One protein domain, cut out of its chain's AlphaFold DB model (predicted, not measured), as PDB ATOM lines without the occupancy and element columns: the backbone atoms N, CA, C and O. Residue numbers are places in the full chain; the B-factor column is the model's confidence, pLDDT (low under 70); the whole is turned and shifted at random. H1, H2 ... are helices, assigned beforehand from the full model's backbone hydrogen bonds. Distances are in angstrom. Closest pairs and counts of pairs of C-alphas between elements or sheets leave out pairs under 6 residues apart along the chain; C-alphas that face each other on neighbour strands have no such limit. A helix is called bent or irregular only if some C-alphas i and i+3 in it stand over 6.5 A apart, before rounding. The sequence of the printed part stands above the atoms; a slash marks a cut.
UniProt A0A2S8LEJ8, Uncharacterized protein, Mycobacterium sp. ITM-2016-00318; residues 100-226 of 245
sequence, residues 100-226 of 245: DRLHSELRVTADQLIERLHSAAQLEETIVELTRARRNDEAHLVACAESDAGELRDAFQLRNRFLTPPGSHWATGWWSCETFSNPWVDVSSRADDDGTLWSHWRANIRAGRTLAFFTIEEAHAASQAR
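Overview. This is residues 100 to 226 of the 245 residues of an uncharacterized protein of Mycobacterium sp. ITM-2016-00318 (UniProt A0A2S8LEJ8). Two long helical pieces, H1 and arm H3b of bent H3, lie side by side, running opposite ways. H5 packs about perpendicular on residues 117 to 121 of H1 and 146 to 150 of H3b, H2 folds back on H3a at one end of the elongated whole, and H4 and H6 lie near each other toward the other end. The printed part has 127 residues with six named helices, H1 to H6, and no named strand: all helix, compact, radius of gyration of the C-alphas 16.0 A, spans 51 by 32 by 25 A.

Along the chain. H3, residues 136 to 163, was assigned as one helix by its hydrogen bonds but is bent: C-alphas 143 and 146 are 7.3 A apart. Its arms are H3a, 136 to 143, and H3b, 146 to 163, 24.7 A long. H1, 100 to 122, 32.5 A, begins at C-alpha (181.267, 290.392, 272.055). H2 is 127 to 132, H4 178 to 181, H5 197 to 206; H6, 216 to 224, ends at C-alpha (196.277, 300.515, 282.714).

Arrangement. H3b touches H1 at a shallow tilt of 25 degrees, closest C-alphas Asp 148 and Leu 113, 5.8 A. H5 touches H3b about perpendicular, 88 degrees, closest C-alphas Trp 198 and Glu 146, 4.9 A. H2 and H3a form a hairpin. Every O i to N i+4 pair is within hydrogen-bond range in H2, H3a, H3b, H5 and H6, and 17 of 19 in H1; H4 is too short.

Size, cuts and confidence. The printed part has no cut. Links H3 to H4 and H4 to H5 are long. Residues 171 to 194, 209 to 212 and 226 have pLDDT under 70.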
ATOM      1  N   ASP A 100     181.108 290.600 270.612       91.94
ATOM      2  CA  ASP A 100     181.267 290.392 272.055       91.94
ATOM      3  C   ASP A 100     180.735 289.010 272.455       91.94
ATOM      4  O   ASP A 100     181.393 288.284 273.204       91.94
ATOM      5  N   ARG A 101     179.599 288.593 271.872       94.56
ATOM      6  CA  ARG A 101     179.085 287.226 272.004       94.56
ATOM      7  C   ARG A 101     180.072 286.224 271.412       94.56
ATOM      8  O   ARG A 101     180.460 285.279 272.092       94.56
ATOM      9  N   LEU A 102     180.526 286.465 270.179       94.88
ATOM     10  CA  LEU A 102     181.460 285.574 269.484       94.88
ATOM     11  C   LEU A 102     182.793 285.427 270.233       94.88
ATOM     12  O   LEU A 102     183.319 284.322 270.335       94.88
ATOM     13  N   HIS A 103     183.324 286.507 270.812       92.56
ATOM     14  CA  HIS A 103     184.496 286.458 271.686       92.56
ATOM     15  C   HIS A 103     184.238 285.627 272.940       92.56
ATOM     16  O   HIS A 103     185.106 284.848 273.327       92.56
ATOM     17  N   SER A 104     183.075 285.789 273.579       92.12
ATOM     18  CA  SER A 104     182.725 285.031 274.781       92.12
ATOM     19  C   SER A 104     182.627 283.534 274.499       92.12
ATOM     20  O   SER A 104     183.121 282.739 275.290       92.12
ATOM     21  N   GLU A 105     182.003 283.140 273.390       94.50
ATOM     22  CA  GLU A 105     181.863 281.729 273.018       94.50
ATOM     23  C   GLU A 105     183.205 281.126 272.584       94.50
ATOM     24  O   GLU A 105     183.596 280.071 273.080       94.50
ATOM     25  N   LEU A 106     183.965 281.831 271.738       93.69
ATOM     26  CA  LEU A 106     185.288 281.384 271.296       93.69
ATOM     27  C   LEU A 106     186.273 281.248 272.470       93.69
ATOM     28  O   LEU A 106     187.126 280.359 272.466       93.69
ATOM     29  N   ARG A 107     186.137 282.100 273.493       91.50
ATOM     30  CA  ARG A 107     186.938 282.018 274.718       91.50
ATOM     31  C   ARG A 107     186.736 280.706 275.459       91.50
ATOM     32  O   ARG A 107     187.719 280.163 275.937       91.50
ATOM     33  N   VAL A 108     185.514 280.178 275.535       92.62
ATOM     34  CA  VAL A 108     185.258 278.910 276.242       92.62
ATOM     35  C   VAL A 108     186.124 277.792 275.661       92.62
ATOM     36  O   VAL A 108     186.770 277.056 276.407       92.62
ATOM     37  N   THR A 109     186.193 277.701 274.333       92.38
ATOM     38  CA  THR A 109     187.044 276.727 273.641       92.38
ATOM     39  C   THR A 109     188.528 277.022 273.861       92.38
ATOM     40  O   THR A 109     189.306 276.116 274.160       92.38
ATOM     41  N   ALA A 110     188.931 278.292 273.758       90.94
ATOM     42  CA  ALA A 110     190.320 278.694 273.957       90.94
ATOM     43  C   ALA A 110     190.824 278.405 275.381       90.94
ATOM     44  O   ALA A 110     191.923 277.881 275.529       90.94
ATOM     45  N   ASP A 111     190.024 278.674 276.414       90.69
ATOM     46  CA  ASP A 111     190.379 278.429 277.815       90.69
ATOM     47  C   ASP A 111     190.604 276.931 278.075       90.69
ATOM     48  O   ASP A 111     191.579 276.553 278.724       90.69
ATOM     49  N   GLN A 112     189.772 276.062 277.491       92.88
ATOM     50  CA  GLN A 112     189.949 274.607 277.578       92.88
ATOM     51  C   GLN A 112     191.228 274.130 276.879       92.88
ATOM     52  O   GLN A 112     191.912 273.227 277.365       92.88
ATOM     53  N   LEU A 113     191.566 274.711 275.724       92.25
ATOM     54  CA  LEU A 113     192.822 274.425 275.022       92.25
ATOM     55  C   LEU A 113     194.026 274.891 275.851       92.25
ATOM     56  O   LEU A 113     194.975 274.136 276.044       92.25
ATOM     57  N   ILE A 114     193.958 276.106 276.399       89.44
ATOM     58  CA  ILE A 114     194.980 276.691 277.272       89.44
ATOM     59  C   ILE A 114     195.213 275.800 278.497       89.44
ATOM     60  O   ILE A 114     196.360 275.468 278.789       89.44
ATOM     61  N   GLU A 115     194.162 275.352 279.187       91.31
ATOM     62  CA  GLU A 115     194.278 274.481 280.364       91.31
ATOM     63  C   GLU A 115     194.967 273.146 280.038       91.31
ATOM     64  O   GLU A 115     195.868 272.704 280.766       91.31
ATOM     65  N   ARG A 116     194.605 272.521 278.910       93.38
ATOM     66  CA  ARG A 116     195.231 271.274 278.443       93.38
ATOM     67  C   ARG A 116     196.707 271.468 278.109       93.38
ATOM     68  O   ARG A 116     197.538 270.676 278.553       93.38
ATOM     69  N   LEU A 117     197.046 272.547 277.405       91.81
ATOM     70  CA  LEU A 117     198.427 272.893 277.064       91.81
ATOM     71  C   LEU A 117     199.260 273.210 278.311       91.81
ATOM     72  O   LEU A 117     200.394 272.746 278.430       91.81
ATOM     73  N   HIS A 118     198.703 273.939 279.281       91.06
ATOM     74  CA  HIS A 118     199.363 274.176 280.566       91.06
ATOM     75  C   HIS A 118     199.640 272.868 281.305       91.06
ATOM     76  O   HIS A 118     200.755 272.674 281.790       91.06
ATOM     77  N   SER A 119     198.662 271.960 281.347       93.38
ATOM     78  CA  SER A 119     198.813 270.645 281.976       93.38
ATOM     79  C   SER A 119     199.887 269.804 281.282       93.38
ATOM     80  O   SER A 119     200.776 269.268 281.942       93.38
ATOM     81  N   ALA A 120     199.873 269.754 279.946       93.44
ATOM     82  CA  ALA A 120     200.880 269.046 279.161       93.44
ATOM     83  C   ALA A 120     202.294 269.630 279.344       93.44
ATOM     84  O   ALA A 120     203.278 268.892 279.326       93.44
ATOM     85  N   ALA A 121     202.421 270.944 279.559       90.25
ATOM     86  CA  ALA A 121     203.718 271.604 279.714       90.25
ATOM     87  C   ALA A 121     204.440 271.242 281.026       90.25
ATOM     88  O   ALA A 121     205.678 271.324 281.076       90.25
ATOM     89  N   GLN A 122     203.682 270.845 282.058       91.69
ATOM     90  CA  GLN A 122     204.212 270.394 283.352       91.69
ATOM     91  C   GLN A 122     204.783 268.974 283.309       91.69
ATOM     92  O   GLN A 122     205.558 268.606 284.186       91.69
ATOM     93  N   LEU A 123     204.423 268.180 282.301       93.38
ATOM     94  CA  LEU A 123     204.940 266.827 282.129       93.38
ATOM     95  C   LEU A 123     206.331 266.910 281.497       93.38
ATOM     96  O   LEU A 123     206.520 267.605 280.494       93.38
ATOM     97  N   GLU A 124     207.322 266.246 282.085       90.81
ATOM     98  CA  GLU A 124     208.694 266.184 281.551       90.81
ATOM     99  C   GLU A 124     208.939 264.885 280.786       90.81
ATOM    100  O   GLU A 124     209.761 264.843 279.869       90.81
ATOM    101  N   GLU A 125     208.181 263.852 281.132       93.50
ATOM    102  CA  GLU A 125     208.271 262.512 280.592       93.50
ATOM    103  C   GLU A 125     207.739 262.424 279.156       93.50
ATOM    104  O   GLU A 125     206.804 263.109 278.735       93.50
ATOM    105  N   THR A 126     208.318 261.505 278.394       92.94
ATOM    106  CA  THR A 126     207.840 261.146 277.060       92.94
ATOM    107  C   THR A 126     206.545 260.331 277.131       92.94
ATOM    108  O   THR A 126     206.272 259.625 278.104       92.94
ATOM    109  N   ILE A 127     205.777 260.322 276.036       94.44
ATOM    110  CA  ILE A 127     204.557 259.501 275.892       94.44
ATOM    111  C   ILE A 127     204.830 258.024 276.239       94.44
ATOM    112  O   ILE A 127     204.012 257.365 276.883       94.44
ATOM    113  N   VAL A 128     205.995 257.495 275.846       96.75
ATOM    114  CA  VAL A 128     206.389 256.100 276.113       96.75
ATOM    115  C   VAL A 128     206.602 255.853 277.607       96.75
ATOM    116  O   VAL A 128     206.172 254.819 278.121       96.75
ATOM    117  N   GLU A 129     207.251 256.780 278.311       97.44
ATOM    118  CA  GLU A 129     207.480 256.690 279.757       97.44
ATOM    119  C   GLU A 129     206.163 256.767 280.534       97.44
ATOM    120  O   GLU A 129     205.901 255.897 281.368       97.44
ATOM    121  N   LEU A 130     205.293 257.719 280.186       97.38
ATOM    122  CA  LEU A 130     203.962 257.868 280.781       97.38
ATOM    123  C   LEU A 130     203.103 256.612 280.575       97.38
ATOM    124  O   LEU A 130     202.516 256.085 281.523       97.38
ATOM    125  N   THR A 131     203.105 256.056 279.360       97.06
ATOM    126  CA  THR A 131     202.358 254.828 279.037       97.06
ATOM    127  C   THR A 131     202.878 253.626 279.832       97.06
ATOM    128  O   THR A 131     202.096 252.847 280.380       97.06
ATOM    129  N   ARG A 132     204.205 253.473 279.961       97.56
ATOM    130  CA  ARG A 132     204.811 252.402 280.777       97.56
ATOM    131  C   ARG A 132     204.454 252.535 282.256       97.56
ATOM    132  O   ARG A 132     204.221 251.521 282.912       97.56
ATOM    133  N   ALA A 133     204.359 253.766 282.755       97.38
ATOM    134  CA  ALA A 133     203.907 254.076 284.107       97.38
ATOM    135  C   ALA A 133     202.379 253.952 284.296       97.38
ATOM    136  O   ALA A 133     201.887 254.191 285.396       97.38
ATOM    137  N   ARG A 134     201.624 253.559 283.256       96.88
ATOM    138  CA  ARG A 134     200.149 253.499 283.229       96.88
ATOM    139  C   ARG A 134     199.461 254.854 283.463       96.88
ATOM    140  O   ARG A 134     198.291 254.885 283.840       96.88
ATOM    141  N   ARG A 135     200.154 255.965 283.198       97.81
ATOM    142  CA  ARG A 135     199.629 257.341 283.237       97.81
ATOM    143  C   ARG A 135     199.049 257.709 281.863       97.81
ATOM    144  O   ARG A 135     199.558 258.577 281.162       97.81
ATOM    145  N   ASN A 136     198.023 256.969 281.438       96.19
ATOM    146  CA  ASN A 136     197.512 257.028 280.059       96.19
ATOM    147  C   ASN A 136     196.850 258.371 279.711       96.19
ATOM    148  O   ASN A 136     197.004 258.833 278.585       96.19
ATOM    149  N   ASP A 137     196.160 259.005 280.660       97.00
ATOM    150  CA  ASP A 137     195.477 260.288 280.425       97.00
ATOM    151  C   ASP A 137     196.482 261.418 280.166       97.00
ATOM    152  O   ASP A 137     196.307 262.249 279.280       97.00
ATOM    153  N   GLU A 138     197.602 261.404 280.882       97.25
ATOM    154  CA  GLU A 138     198.700 262.344 280.672       97.25
ATOM    155  C   GLU A 138     199.476 262.049 279.386       97.25
ATOM    156  O   GLU A 138     199.849 262.968 278.660       97.25
ATOM    157  N   ALA A 139     199.681 260.768 279.060       96.31
ATOM    158  CA  ALA A 139     200.249 260.378 277.771       96.31
ATOM    159  C   ALA A 139     199.375 260.886 276.611       96.31
ATOM    160  O   ALA A 139     199.902 261.347 275.599       96.31
ATOM    161  N   HIS A 140     198.048 260.839 276.774       96.56
ATOM    162  CA  HIS A 140     197.091 261.394 275.824       96.56
ATOM    163  C   HIS A 140     197.180 262.925 275.739       96.56
ATOM    164  O   HIS A 140     197.262 263.448 274.632       96.56
ATOM    165  N   LEU A 141     197.263 263.634 276.874       95.94
ATOM    166  CA  LEU A 141     197.485 265.087 276.904       95.94
ATOM    167  C   LEU A 141     198.726 265.499 276.098       95.94
ATOM    168  O   LEU A 141     198.636 266.373 275.240       95.94
ATOM    169  N   VAL A 142     199.870 264.842 276.323       95.00
ATOM    170  CA  VAL A 142     201.108 265.139 275.574       95.00
ATOM    171  C   VAL A 142     200.953 264.811 274.088       95.00
ATOM    172  O   VAL A 142     201.447 265.555 273.244       95.00
ATOM    173  N   ALA A 143     200.254 263.724 273.747       95.75
ATOM    174  CA  ALA A 143     200.015 263.341 272.357       95.75
ATOM    175  C   ALA A 143     199.117 264.335 271.598       95.75
ATOM    176  O   ALA A 143     199.306 264.533 270.399       95.75
ATOM    177  N   CYS A 144     198.155 264.961 272.281       96.62
ATOM    178  CA  CYS A 144     197.229 265.930 271.691       96.62
ATOM    179  C   CYS A 144     197.774 267.364 271.646       96.62
ATOM    180  O   CYS A 144     197.233 268.181 270.904       96.62
ATOM    181  N   ALA A 145     198.853 267.667 272.371       93.44
ATOM    182  CA  ALA A 145     199.332 269.033 272.570       93.44
ATOM    183  C   ALA A 145     199.646 269.798 271.267       93.44
ATOM    184  O   ALA A 145     199.363 270.988 271.179       93.44
ATOM    185  N   GLU A 146     200.167 269.133 270.228       92.38
ATOM    186  CA  GLU A 146     200.405 269.782 268.923       92.38
ATOM    187  C   GLU A 146     199.094 270.159 268.219       92.38
ATOM    188  O   GLU A 146     198.972 271.250 267.664       92.38
ATOM    189  N   SER A 147     198.093 269.277 268.275       94.25
ATOM    190  CA  SER A 147     196.771 269.560 267.710       94.25
ATOM    191  C   SER A 147     196.086 270.688 268.477       94.25
ATOM    192  O   SER A 147     195.566 271.612 267.857       94.25
ATOM    193  N   ASP A 148     196.144 270.653 269.808       93.75
ATOM    194  CA  ASP A 148     195.555 271.674 270.677       93.75
ATOM    195  C   ASP A 148     196.222 273.043 270.462       93.75
ATOM    196  O   ASP A 148     195.554 274.073 270.384       93.75
ATOM    197  N   ALA A 149     197.546 273.069 270.287       89.12
ATOM    198  CA  ALA A 149     198.286 274.272 269.918       89.12
ATOM    199  C   ALA A 149     197.845 274.831 268.553       89.12
ATOM    200  O   ALA A 149     197.765 276.051 268.379       89.12
ATOM    201  N   GLY A 150     197.577 273.947 267.586       89.31
ATOM    202  CA  GLY A 150     197.071 274.305 266.262       89.31
ATOM    203  C   GLY A 150     195.669 274.899 266.329       89.31
ATOM    204  O   GLY A 150     195.423 275.967 265.778       89.31
ATOM    205  N   GLU A 151     194.773 274.265 267.074       92.38
ATOM    206  CA  GLU A 151     193.401 274.736 267.248       92.38
ATOM    207  C   GLU A 151     193.353 276.081 267.990       92.38
ATOM    208  O   GLU A 151     192.652 277.011 267.580       92.38
ATOM    209  N   LEU A 152     194.193 276.254 269.016       89.50
ATOM    210  CA  LEU A 152     194.320 277.524 269.730       89.50
ATOM    211  C   LEU A 152     194.865 278.643 268.825       89.50
ATOM    212  O   LEU A 152     194.442 279.797 268.934       89.50
ATOM    213  N   ARG A 153     195.768 278.323 267.887       87.50
ATOM    214  CA  ARG A 153     196.212 279.274 266.851       87.50
ATOM    215  C   ARG A 153     195.061 279.774 266.026       87.50
ATOM    216  O   ARG A 153     194.947 280.982 265.814       87.50
ATOM    217  N   ASP A 154     194.256 278.847 265.546       89.12
ATOM    218  CA  ASP A 154     193.197 279.144 264.605       89.12
ATOM    219  C   ASP A 154     192.099 279.965 265.312       89.12
ATOM    220  O   ASP A 154     191.573 280.916 264.727       89.12
ATOM    221  N   ALA A 155     191.878 279.743 266.617       90.44
ATOM    222  CA  ALA A 155     191.023 280.587 267.455       90.44
ATOM    223  C   ALA A 155     191.558 282.028 267.547       90.44
ATOM    224  O   ALA A 155     190.828 282.997 267.315       90.44
ATOM    225  N   PHE A 156     192.858 282.203 267.807       86.44
ATOM    226  CA  PHE A 156     193.469 283.535 267.833       86.44
ATOM    227  C   PHE A 156     193.493 284.219 266.460       86.44
ATOM    228  O   PHE A 156     193.370 285.444 266.386       86.44
ATOM    229  N   GLN A 157     193.619 283.460 265.369       86.94
ATOM    230  CA  GLN A 157     193.517 283.993 264.010       86.94
ATOM    231  C   GLN A 157     192.100 284.481 263.708       86.94
ATOM    232  O   GLN A 157     191.954 285.605 263.232       86.94
ATOM    233  N   LEU A 158     191.070 283.694 264.037       90.25
ATOM    234  CA  LEU A 158     189.665 284.093 263.915       90.25
ATOM    235  C   LEU A 158     189.399 285.396 264.679       90.25
ATOM    236  O   LEU A 158     188.899 286.363 264.097       90.25
ATOM    237  N   ARG A 159     189.827 285.454 265.947       89.38
ATOM    238  CA  ARG A 159     189.737 286.654 266.786       89.38
ATOM    239  C   ARG A 159     190.379 287.862 266.099       89.38
ATOM    240  O   ARG A 159     189.700 288.839 265.803       89.38
ATOM    241  N   ASN A 160     191.674 287.770 265.790       84.88
ATOM    242  CA  ASN A 160     192.452 288.887 265.246       84.88
ATOM    243  C   ASN A 160     191.967 289.356 263.877       84.88
ATOM    244  O   ASN A 160     192.060 290.540 263.562       84.88
ATOM    245  N   ARG A 161     191.524 288.424 263.033       86.81
ATOM    246  CA  ARG A 161     191.210 288.713 261.637       86.81
ATOM    247  C   ARG A 161     189.789 289.224 261.449       86.81
ATOM    248  O   ARG A 161     189.584 290.065 260.577       86.81
ATOM    249  N   PHE A 162     188.837 288.708 262.226       89.62
ATOM    250  CA  PHE A 162     187.411 288.920 261.970       89.62
ATOM    251  C   PHE A 162     186.639 289.523 263.145       89.62
ATOM    252  O   PHE A 162     185.586 290.105 262.907       89.62
ATOM    253  N   LEU A 163     187.137 289.410 264.381       90.31
ATOM    254  CA  LEU A 163     186.439 289.904 265.579       90.31
ATOM    255  C   LEU A 163     187.106 291.145 266.197       90.31
ATOM    256  O   LEU A 163     186.466 291.913 266.915       90.31
ATOM    257  N   THR A 164     188.376 291.392 265.881       85.88
ATOM    258  CA  THR A 164     189.095 292.622 266.233       85.88
ATOM    259  C   THR A 164     188.849 293.705 265.170       85.88
ATOM    260  O   THR A 164     189.189 293.499 264.001       85.88
ATOM    261  N   PRO A 165     188.297 294.882 265.528       81.69
ATOM    262  CA  PRO A 165     188.090 295.963 264.570       81.69
ATOM    263  C   PRO A 165     189.400 296.446 263.925       81.69
ATOM    264  O   PRO A 165     190.433 296.504 264.604       81.69
ATOM    265  N   PRO A 166     189.376 296.876 262.651       76.38
ATOM    266  CA  PRO A 166     190.547 297.443 261.989       76.38
ATOM    267  C   PRO A 166     191.108 298.656 262.741       76.38
ATOM    268  O   PRO A 166     190.353 299.492 263.229       76.38
ATOM    269  N   GLY A 167     192.437 298.772 262.801       74.62
ATOM    270  CA  GLY A 167     193.112 299.891 263.473       74.62
ATOM    271  C   GLY A 167     193.092 299.824 265.003       74.62
ATOM    272  O   GLY A 167     193.534 300.761 265.658       74.62
ATOM    273  N   SER A 168     192.596 298.728 265.579       79.06
ATOM    274  CA  SER A 168     192.689 298.505 267.017       79.06
ATOM    275  C   SER A 168     194.126 298.219 267.440       79.06
ATOM    276  O   SER A 168     194.839 297.463 266.780       79.06
ATOM    277  N   HIS A 169     194.522 298.779 268.579       74.00
ATOM    278  CA  HIS A 169     195.833 298.565 269.176       74.00
ATOM    279  C   HIS A 169     195.690 297.837 270.507       74.00
ATOM    280  O   HIS A 169     194.863 298.206 271.337       74.00
ATOM    281  N   TRP A 170     196.540 296.839 270.740       74.44
ATOM    282  CA  TRP A 170     196.572 296.061 271.984       74.44
ATOM    283  C   TRP A 170     197.423 296.746 273.068       74.44
ATOM    284  O   TRP A 170     198.039 296.084 273.895       74.44
ATOM    285  N   ALA A 171     197.516 298.075 273.047       67.06
ATOM    286  CA  ALA A 171     198.322 298.861 273.976       67.06
ATOM    287  C   ALA A 171     197.669 300.227 274.230       67.06
ATOM    288  O   ALA A 171     197.102 300.812 273.307       67.06
ATOM    289  N   THR A 172     197.803 300.752 275.453       64.12
ATOM    290  CA  THR A 172     197.415 302.135 275.806       64.12
ATOM    291  C   THR A 172     198.606 303.103 275.845       64.12
ATOM    292  O   THR A 172     198.406 304.307 275.962       64.12
ATOM    293  N   GLY A 173     199.843 302.610 275.690       62.06
ATOM    294  CA  GLY A 173     201.052 303.431 275.567       62.06
ATOM    295  C   GLY A 173     202.250 302.862 276.326       62.06
ATOM    296  O   GLY A 173     203.191 302.374 275.707       62.06
ATOM    297  N   TRP A 174     202.217 302.909 277.663       63.66
ATOM    298  CA  TRP A 174     203.369 302.583 278.522       63.66
ATOM    299  C   TRP A 174     203.708 301.095 278.597       63.66
ATOM    300  O   TRP A 174     204.879 300.735 278.724       63.66
ATOM    301  N   TRP A 175     202.704 300.225 278.494       64.81
ATOM    302  CA  TRP A 175     202.899 298.782 278.469       64.81
ATOM    303  C   TRP A 175     202.163 298.174 277.278       64.81
ATOM    304  O   TRP A 175     200.935 298.241 277.188       64.81
ATOM    305  N   SER A 176     202.915 297.598 276.337       69.25
ATOM    306  CA  SER A 176     202.316 296.921 275.188       69.25
ATOM    307  C   SER A 176     201.833 295.537 275.590       69.25
ATOM    308  O   SER A 176     202.628 294.699 276.026       69.25
ATOM    309  N   CYS A 177     200.540 295.276 275.398       69.25
ATOM    310  CA  CYS A 177     200.010 293.928 275.499       69.25
ATOM    311  C   CYS A 177     200.095 293.176 274.169       69.25
ATOM    312  O   CYS A 177     199.570 292.076 274.106       69.25
ATOM    313  N   GLU A 178     200.749 293.691 273.118       68.81
ATOM    314  CA  GLU A 178     200.844 292.996 271.818       68.81
ATOM    315  C   GLU A 178     201.553 291.638 271.918       68.81
ATOM    316  O   GLU A 178     201.122 290.660 271.311       68.81
ATOM    317  N   THR A 179     202.592 291.537 272.750       61.19
ATOM    318  CA  THR A 179     203.279 290.261 273.024       61.19
ATOM    319  C   THR A 179     202.386 289.264 273.769       61.19
ATOM    320  O   THR A 179     202.634 288.064 273.736       61.19
ATOM    321  N   PHE A 180     201.336 289.747 274.439       58.34
ATOM    322  CA  PHE A 180     200.350 288.910 275.117       58.34
ATOM    323  C   PHE A 180     199.110 288.702 274.253       58.34
ATOM    324  O   PHE A 180     198.493 287.656 274.339       58.34
ATOM    325  N   SER A 181     198.737 289.635 273.378       55.72
ATOM    326  CA  SER A 181     197.616 289.449 272.462       55.72
ATOM    327  C   SER A 181     197.924 288.323 271.495       55.72
ATOM    328  O   SER A 181     197.031 287.551 271.160       55.72
ATOM    329  N   ASN A 182     199.185 288.178 271.098       59.12
ATOM    330  CA  ASN A 182     199.610 287.128 270.209       59.12
ATOM    331  C   ASN A 182     200.721 286.258 270.838       59.12
ATOM    332  O   ASN A 182     201.889 286.644 270.790       59.12
ATOM    333  N   PRO A 183     200.389 285.055 271.343       56.41
ATOM    334  CA  PRO A 183     201.379 284.130 271.898       56.41
ATOM    335  C   PRO A 183     202.389 283.612 270.854       56.41
ATOM    336  O   PRO A 183     203.377 282.991 271.231       56.41
ATOM    337  N   TRP A 184     202.179 283.909 269.563       56.22
ATOM    338  CA  TRP A 184     203.093 283.625 268.448       56.22
ATOM    339  C   TRP A 184     204.243 284.632 268.306       56.22
ATOM    340  O   TRP A 184     205.139 284.415 267.490       56.22
ATOM    341  N   VAL A 185     204.213 285.765 269.022       54.06
ATOM    342  CA  VAL A 185     205.228 286.819 268.869       54.06
ATOM    343  C   VAL A 185     206.455 286.495 269.720       54.06
ATOM    344  O   VAL A 185     206.597 286.927 270.863       54.06
ATOM    345  N   ASP A 186     207.329 285.717 269.086       47.12
ATOM    346  CA  ASP A 186     208.789 285.724 269.182       47.12
ATOM    347  C   ASP A 186     209.386 285.617 270.600       47.12
ATOM    348  O   ASP A 186     209.661 286.601 271.297       47.12
ATOM    349  N   VAL A 187     209.670 284.375 271.006       47.28
ATOM    350  CA  VAL A 187     210.736 284.088 271.968       47.28
ATOM    351  C   VAL A 187     211.848 283.376 271.227       47.28
ATOM    352  O   VAL A 187     211.771 282.192 270.922       47.28
ATOM    353  N   SER A 188     212.933 284.105 271.003       43.09
ATOM    354  CA  SER A 188     214.183 283.626 270.425       43.09
ATOM    355  C   SER A 188     214.946 282.614 271.305       43.09
ATOM    356  O   SER A 188     216.154 282.434 271.119       43.09
ATOM    357  N   SER A 189     214.314 281.970 272.296       45.94
ATOM    358  CA  SER A 189     214.985 281.000 273.169       45.94
ATOM    359  C   SER A 189     215.030 279.625 272.501       45.94
ATOM    360  O   SER A 189     214.253 278.726 272.802       45.94
ATOM    361  N   ARG A 190     216.008 279.478 271.608       46.56
ATOM    362  CA  ARG A 190     216.401 278.273 270.855       46.56
ATOM    363  C   ARG A 190     216.745 277.018 271.681       46.56
ATOM    364  O   ARG A 190     217.251 276.063 271.107       46.56
ATOM    365  N   ALA A 191     216.578 277.020 273.002       48.12
ATOM    366  CA  ALA A 191     217.095 275.938 273.841       48.12
ATOM    367  C   ALA A 191     216.238 274.657 273.787       48.12
ATOM    368  O   ALA A 191     216.813 273.577 273.853       48.12
ATOM    369  N   ASP A 192     214.919 274.779 273.576       50.50
ATOM    370  CA  ASP A 192     213.955 273.658 273.628       50.50
ATOM    371  C   ASP A 192     213.050 273.555 272.375       50.50
ATOM    372  O   ASP A 192     212.074 272.806 272.369       50.50
ATOM    373  N   ASP A 193     213.341 274.326 271.323       59.41
ATOM    374  CA  ASP A 193     212.527 274.403 270.102       59.41
ATOM    375  C   ASP A 193     212.927 273.292 269.114       59.41
ATOM    376  O   ASP A 193     213.991 273.343 268.492       59.41
ATOM    377  N   ASP A 194     212.079 272.273 268.980       66.69
ATOM    378  CA  ASP A 194     212.190 271.230 267.951       66.69
ATOM    379  C   ASP A 194     211.556 271.645 266.605       66.69
ATOM    380  O   ASP A 194     211.505 270.849 265.663       66.69
ATOM    381  N   GLY A 195     211.099 272.896 266.496       70.31
ATOM    382  CA  GLY A 195     210.444 273.479 265.330       70.31
ATOM    383  C   GLY A 195     208.934 273.239 265.271       70.31
ATOM    384  O   GLY A 195     208.310 273.627 264.280       70.31
ATOM    385  N   THR A 196     208.344 272.586 266.277       83.50
ATOM    386  CA  THR A 196     206.894 272.356 266.360       83.50
ATOM    387  C   THR A 196     206.155 273.527 266.995       83.50
ATOM    388  O   THR A 196     206.717 274.356 267.715       83.50
ATOM    389  N   LEU A 197     204.850 273.606 266.734       83.31
ATOM    390  CA  LEU A 197     204.016 274.636 267.333       83.31
ATOM    391  C   LEU A 197     203.966 274.457 268.854       83.31
ATOM    392  O   LEU A 197     204.072 275.422 269.611       83.31
ATOM    393  N   TRP A 198     203.849 273.208 269.297       87.00
ATOM    394  CA  TRP A 198     203.808 272.822 270.693       87.00
ATOM    395  C   TRP A 198     205.077 273.192 271.455       87.00
ATOM    396  O   TRP A 198     204.966 273.746 272.550       87.00
ATOM    397  N   SER A 199     206.276 272.938 270.922       82.88
ATOM    398  CA  SER A 199     207.510 273.290 271.640       82.88
ATOM    399  C   SER A 199     207.617 274.796 271.878       82.88
ATOM    400  O   SER A 199     207.968 275.216 272.987       82.88
ATOM    401  N   HIS A 200     207.178 275.609 270.912       78.94
ATOM    402  CA  HIS A 200     207.063 277.056 271.080       78.94
ATOM    403  C   HIS A 200     206.111 277.439 272.227       78.94
ATOM    404  O   HIS A 200     206.459 278.250 273.093       78.94
ATOM    405  N   TRP A 201     204.916 276.844 272.287       81.12
ATOM    406  CA  TRP A 201     203.969 277.085 273.383       81.12
ATOM    407  C   TRP A 201     204.502 276.636 274.735       81.12
ATOM    408  O   TRP A 201     204.426 277.384 275.710       81.12
ATOM    409  N   ARG A 202     205.063 275.430 274.800       85.31
ATOM    410  CA  ARG A 202     205.600 274.847 276.029       85.31
ATOM    411  C   ARG A 202     206.702 275.724 276.616       85.31
ATOM    412  O   ARG A 202     206.699 275.960 277.825       85.31
ATOM    413  N   ALA A 203     207.598 276.254 275.779       79.75
ATOM    414  CA  ALA A 203     208.637 277.190 276.204       79.75
ATOM    415  C   ALA A 203     208.044 278.488 276.785       79.75
ATOM    416  O   ALA A 203     208.457 278.931 277.858       79.75
ATOM    417  N   ASN A 204     207.028 279.066 276.132       77.81
ATOM    418  CA  ASN A 204     206.335 280.261 276.627       77.81
ATOM    419  C   ASN A 204     205.640 280.016 277.978       77.81
ATOM    420  O   ASN A 204     205.794 280.816 278.904       77.81
ATOM    421  N   ILE A 205     204.923 278.895 278.109       81.62
ATOM    422  CA  ILE A 205     204.239 278.501 279.348       81.62
ATOM    423  C   ILE A 205     205.251 278.340 280.491       81.62
ATOM    424  O   ILE A 205     205.049 278.875 281.581       81.62
ATOM    425  N   ARG A 206     206.374 277.655 280.243       82.12
ATOM    426  CA  ARG A 206     207.440 277.441 281.239       82.12
ATOM    427  C   ARG A 206     208.157 278.724 281.643       82.12
ATOM    428  O   ARG A 206     208.568 278.853 282.790       82.12
ATOM    429  N   ALA A 207     208.247 279.696 280.739       76.19
ATOM    430  CA  ALA A 207     208.744 281.033 281.048       76.19
ATOM    431  C   ALA A 207     207.764 281.874 281.898       76.19
ATOM    432  O   ALA A 207     208.036 283.046 282.158       76.19
ATOM    433  N   GLY A 208     206.623 281.311 282.321       72.19
ATOM    434  CA  GLY A 208     205.626 281.990 283.149       72.19
ATOM    435  C   GLY A 208     204.784 283.009 282.383       72.19
ATOM    436  O   GLY A 208     204.176 283.889 282.997       72.19
ATOM    437  N   ARG A 209     204.749 282.933 281.047       69.56
ATOM    438  CA  ARG A 209     203.902 283.813 280.236       69.56
ATOM    439  C   ARG A 209     202.460 283.317 280.293       69.56
ATOM    440  O   ARG A 209     202.187 282.148 280.038       69.56
ATOM    441  N   THR A 210     201.536 284.214 280.623       63.28
ATOM    442  CA  THR A 210     200.099 283.926 280.620       63.28
ATOM    443  C   THR A 210     199.533 284.094 279.220       63.28
ATOM    444  O   THR A 210     199.797 285.101 278.553       63.28
ATOM    445  N   LEU A 211     198.755 283.106 278.787       61.16
ATOM    446  CA  LEU A 211     198.242 283.003 277.430       61.16
ATOM    447  C   LEU A 211     197.047 283.943 277.216       61.16
ATOM    448  O   LEU A 211     195.894 283.553 277.292       61.16
ATOM    449  N   ALA A 212     197.392 285.185 276.898       68.12
ATOM    450  CA  ALA A 212     196.633 286.146 276.107       68.12
ATOM    451  C   ALA A 212     195.355 286.814 276.638       68.12
ATOM    452  O   ALA A 212     194.623 286.315 277.479       68.12
ATOM    453  N   PHE A 213     195.101 288.001 276.073       76.00
ATOM    454  CA  PHE A 213     193.869 288.777 276.224       76.00
ATOM    455  C   PHE A 213     192.946 288.499 275.042       76.00
ATOM    456  O   PHE A 213     193.393 288.570 273.898       76.00
ATOM    457  N   PHE A 214     191.671 288.200 275.276       77.44
ATOM    458  CA  PHE A 214     190.744 287.857 274.193       77.44
ATOM    459  C   PHE A 214     190.045 289.077 273.589       77.44
ATOM    460  O   PHE A 214     189.501 288.999 272.495       77.44
ATOM    461  N   THR A 215     190.074 290.210 274.281       82.56
ATOM    462  CA  THR A 215     189.511 291.475 273.802       82.56
ATOM    463  C   THR A 215     190.524 292.606 273.954       82.56
ATOM    464  O   THR A 215     191.453 292.528 274.764       82.56
ATOM    465  N   ILE A 216     190.356 293.668 273.166       81.38
ATOM    466  CA  ILE A 216     191.197 294.870 273.273       81.38
ATOM    467  C   ILE A 216     190.956 295.541 274.622       81.38
ATOM    468  O   ILE A 216     191.889 296.025 275.250       81.38
ATOM    469  N   GLU A 217     189.709 295.525 275.078       83.69
ATOM    470  CA  GLU A 217     189.257 296.090 276.336       83.69
ATOM    471  C   GLU A 217     189.971 295.428 277.528       83.69
ATOM    472  O   GLU A 217     190.459 296.122 278.419       83.69
ATOM    473  N   GLU A 218     190.135 294.103 277.511       80.06
ATOM    474  CA  GLU A 218     190.930 293.383 278.517       80.06
ATOM    475  C   GLU A 218     192.412 293.731 278.465       80.06
ATOM    476  O   GLU A 218     193.037 293.931 279.507       80.06
ATOM    477  N   ALA A 219     192.974 293.821 277.259       79.44
ATOM    478  CA  ALA A 219     194.362 294.220 277.085       79.44
ATOM    479  C   ALA A 219     194.598 295.649 277.595       79.44
ATOM    480  O   ALA A 219     195.584 295.915 278.279       79.44
ATOM    481  N   HIS A 220     193.673 296.572 277.328       80.69
ATOM    482  CA  HIS A 220     193.737 297.944 277.826       80.69
ATOM    483  C   HIS A 220     193.615 297.998 279.344       80.69
ATOM    484  O   HIS A 220     194.429 298.663 279.978       80.69
ATOM    485  N   ALA A 221     192.672 297.262 279.936       80.50
ATOM    486  CA  ALA A 221     192.517 297.194 281.387       80.50
ATOM    487  C   ALA A 221     193.781 296.648 282.072       80.50
ATOM    488  O   ALA A 221     194.241 297.201 283.072       80.50
ATOM    489  N   ALA A 222     194.387 295.598 281.513       76.44
ATOM    490  CA  ALA A 222     195.631 295.043 282.033       76.44
ATOM    491  C   ALA A 222     196.828 295.988 281.856       76.44
ATOM    492  O   ALA A 222     197.710 296.017 282.715       76.44
ATOM    493  N   SER A 223     196.852 296.764 280.769       73.44
ATOM    494  CA  SER A 223     197.860 297.802 280.545       73.44
ATOM    495  C   SER A 223     197.753 298.948 281.530       73.44
ATOM    496  O   SER A 223     198.738 299.263 282.195       73.44
ATOM    497  N   GLN A 224     196.546 299.467 281.735       76.81
ATOM    498  CA  GLN A 224     196.277 300.515 282.714       76.81
ATOM    499  C   GLN A 224     196.596 300.071 284.144       76.81
ATOM    500  O   GLN A 224     197.192 300.825 284.903       76.81
ATOM    501  N   ALA A 225     196.282 298.826 284.517       75.31
ATOM    502  CA  ALA A 225     196.602 298.297 285.845       75.31
ATOM    503  C   ALA A 225     198.114 298.206 286.132       75.31
ATOM    504  O   ALA A 225     198.515 298.070 287.289       75.31
ATOM    505  N   ARG A 226     198.954 298.242 285.090       69.00
ATOM    506  CA  ARG A 226     200.419 298.247 285.195       69.00
ATOM    507  C   ARG A 226     201.031 299.619 284.938       69.00
ATOM    508  O   ARG A 226     202.259 299.725 284.935       69.00
TER     509      ARG A 226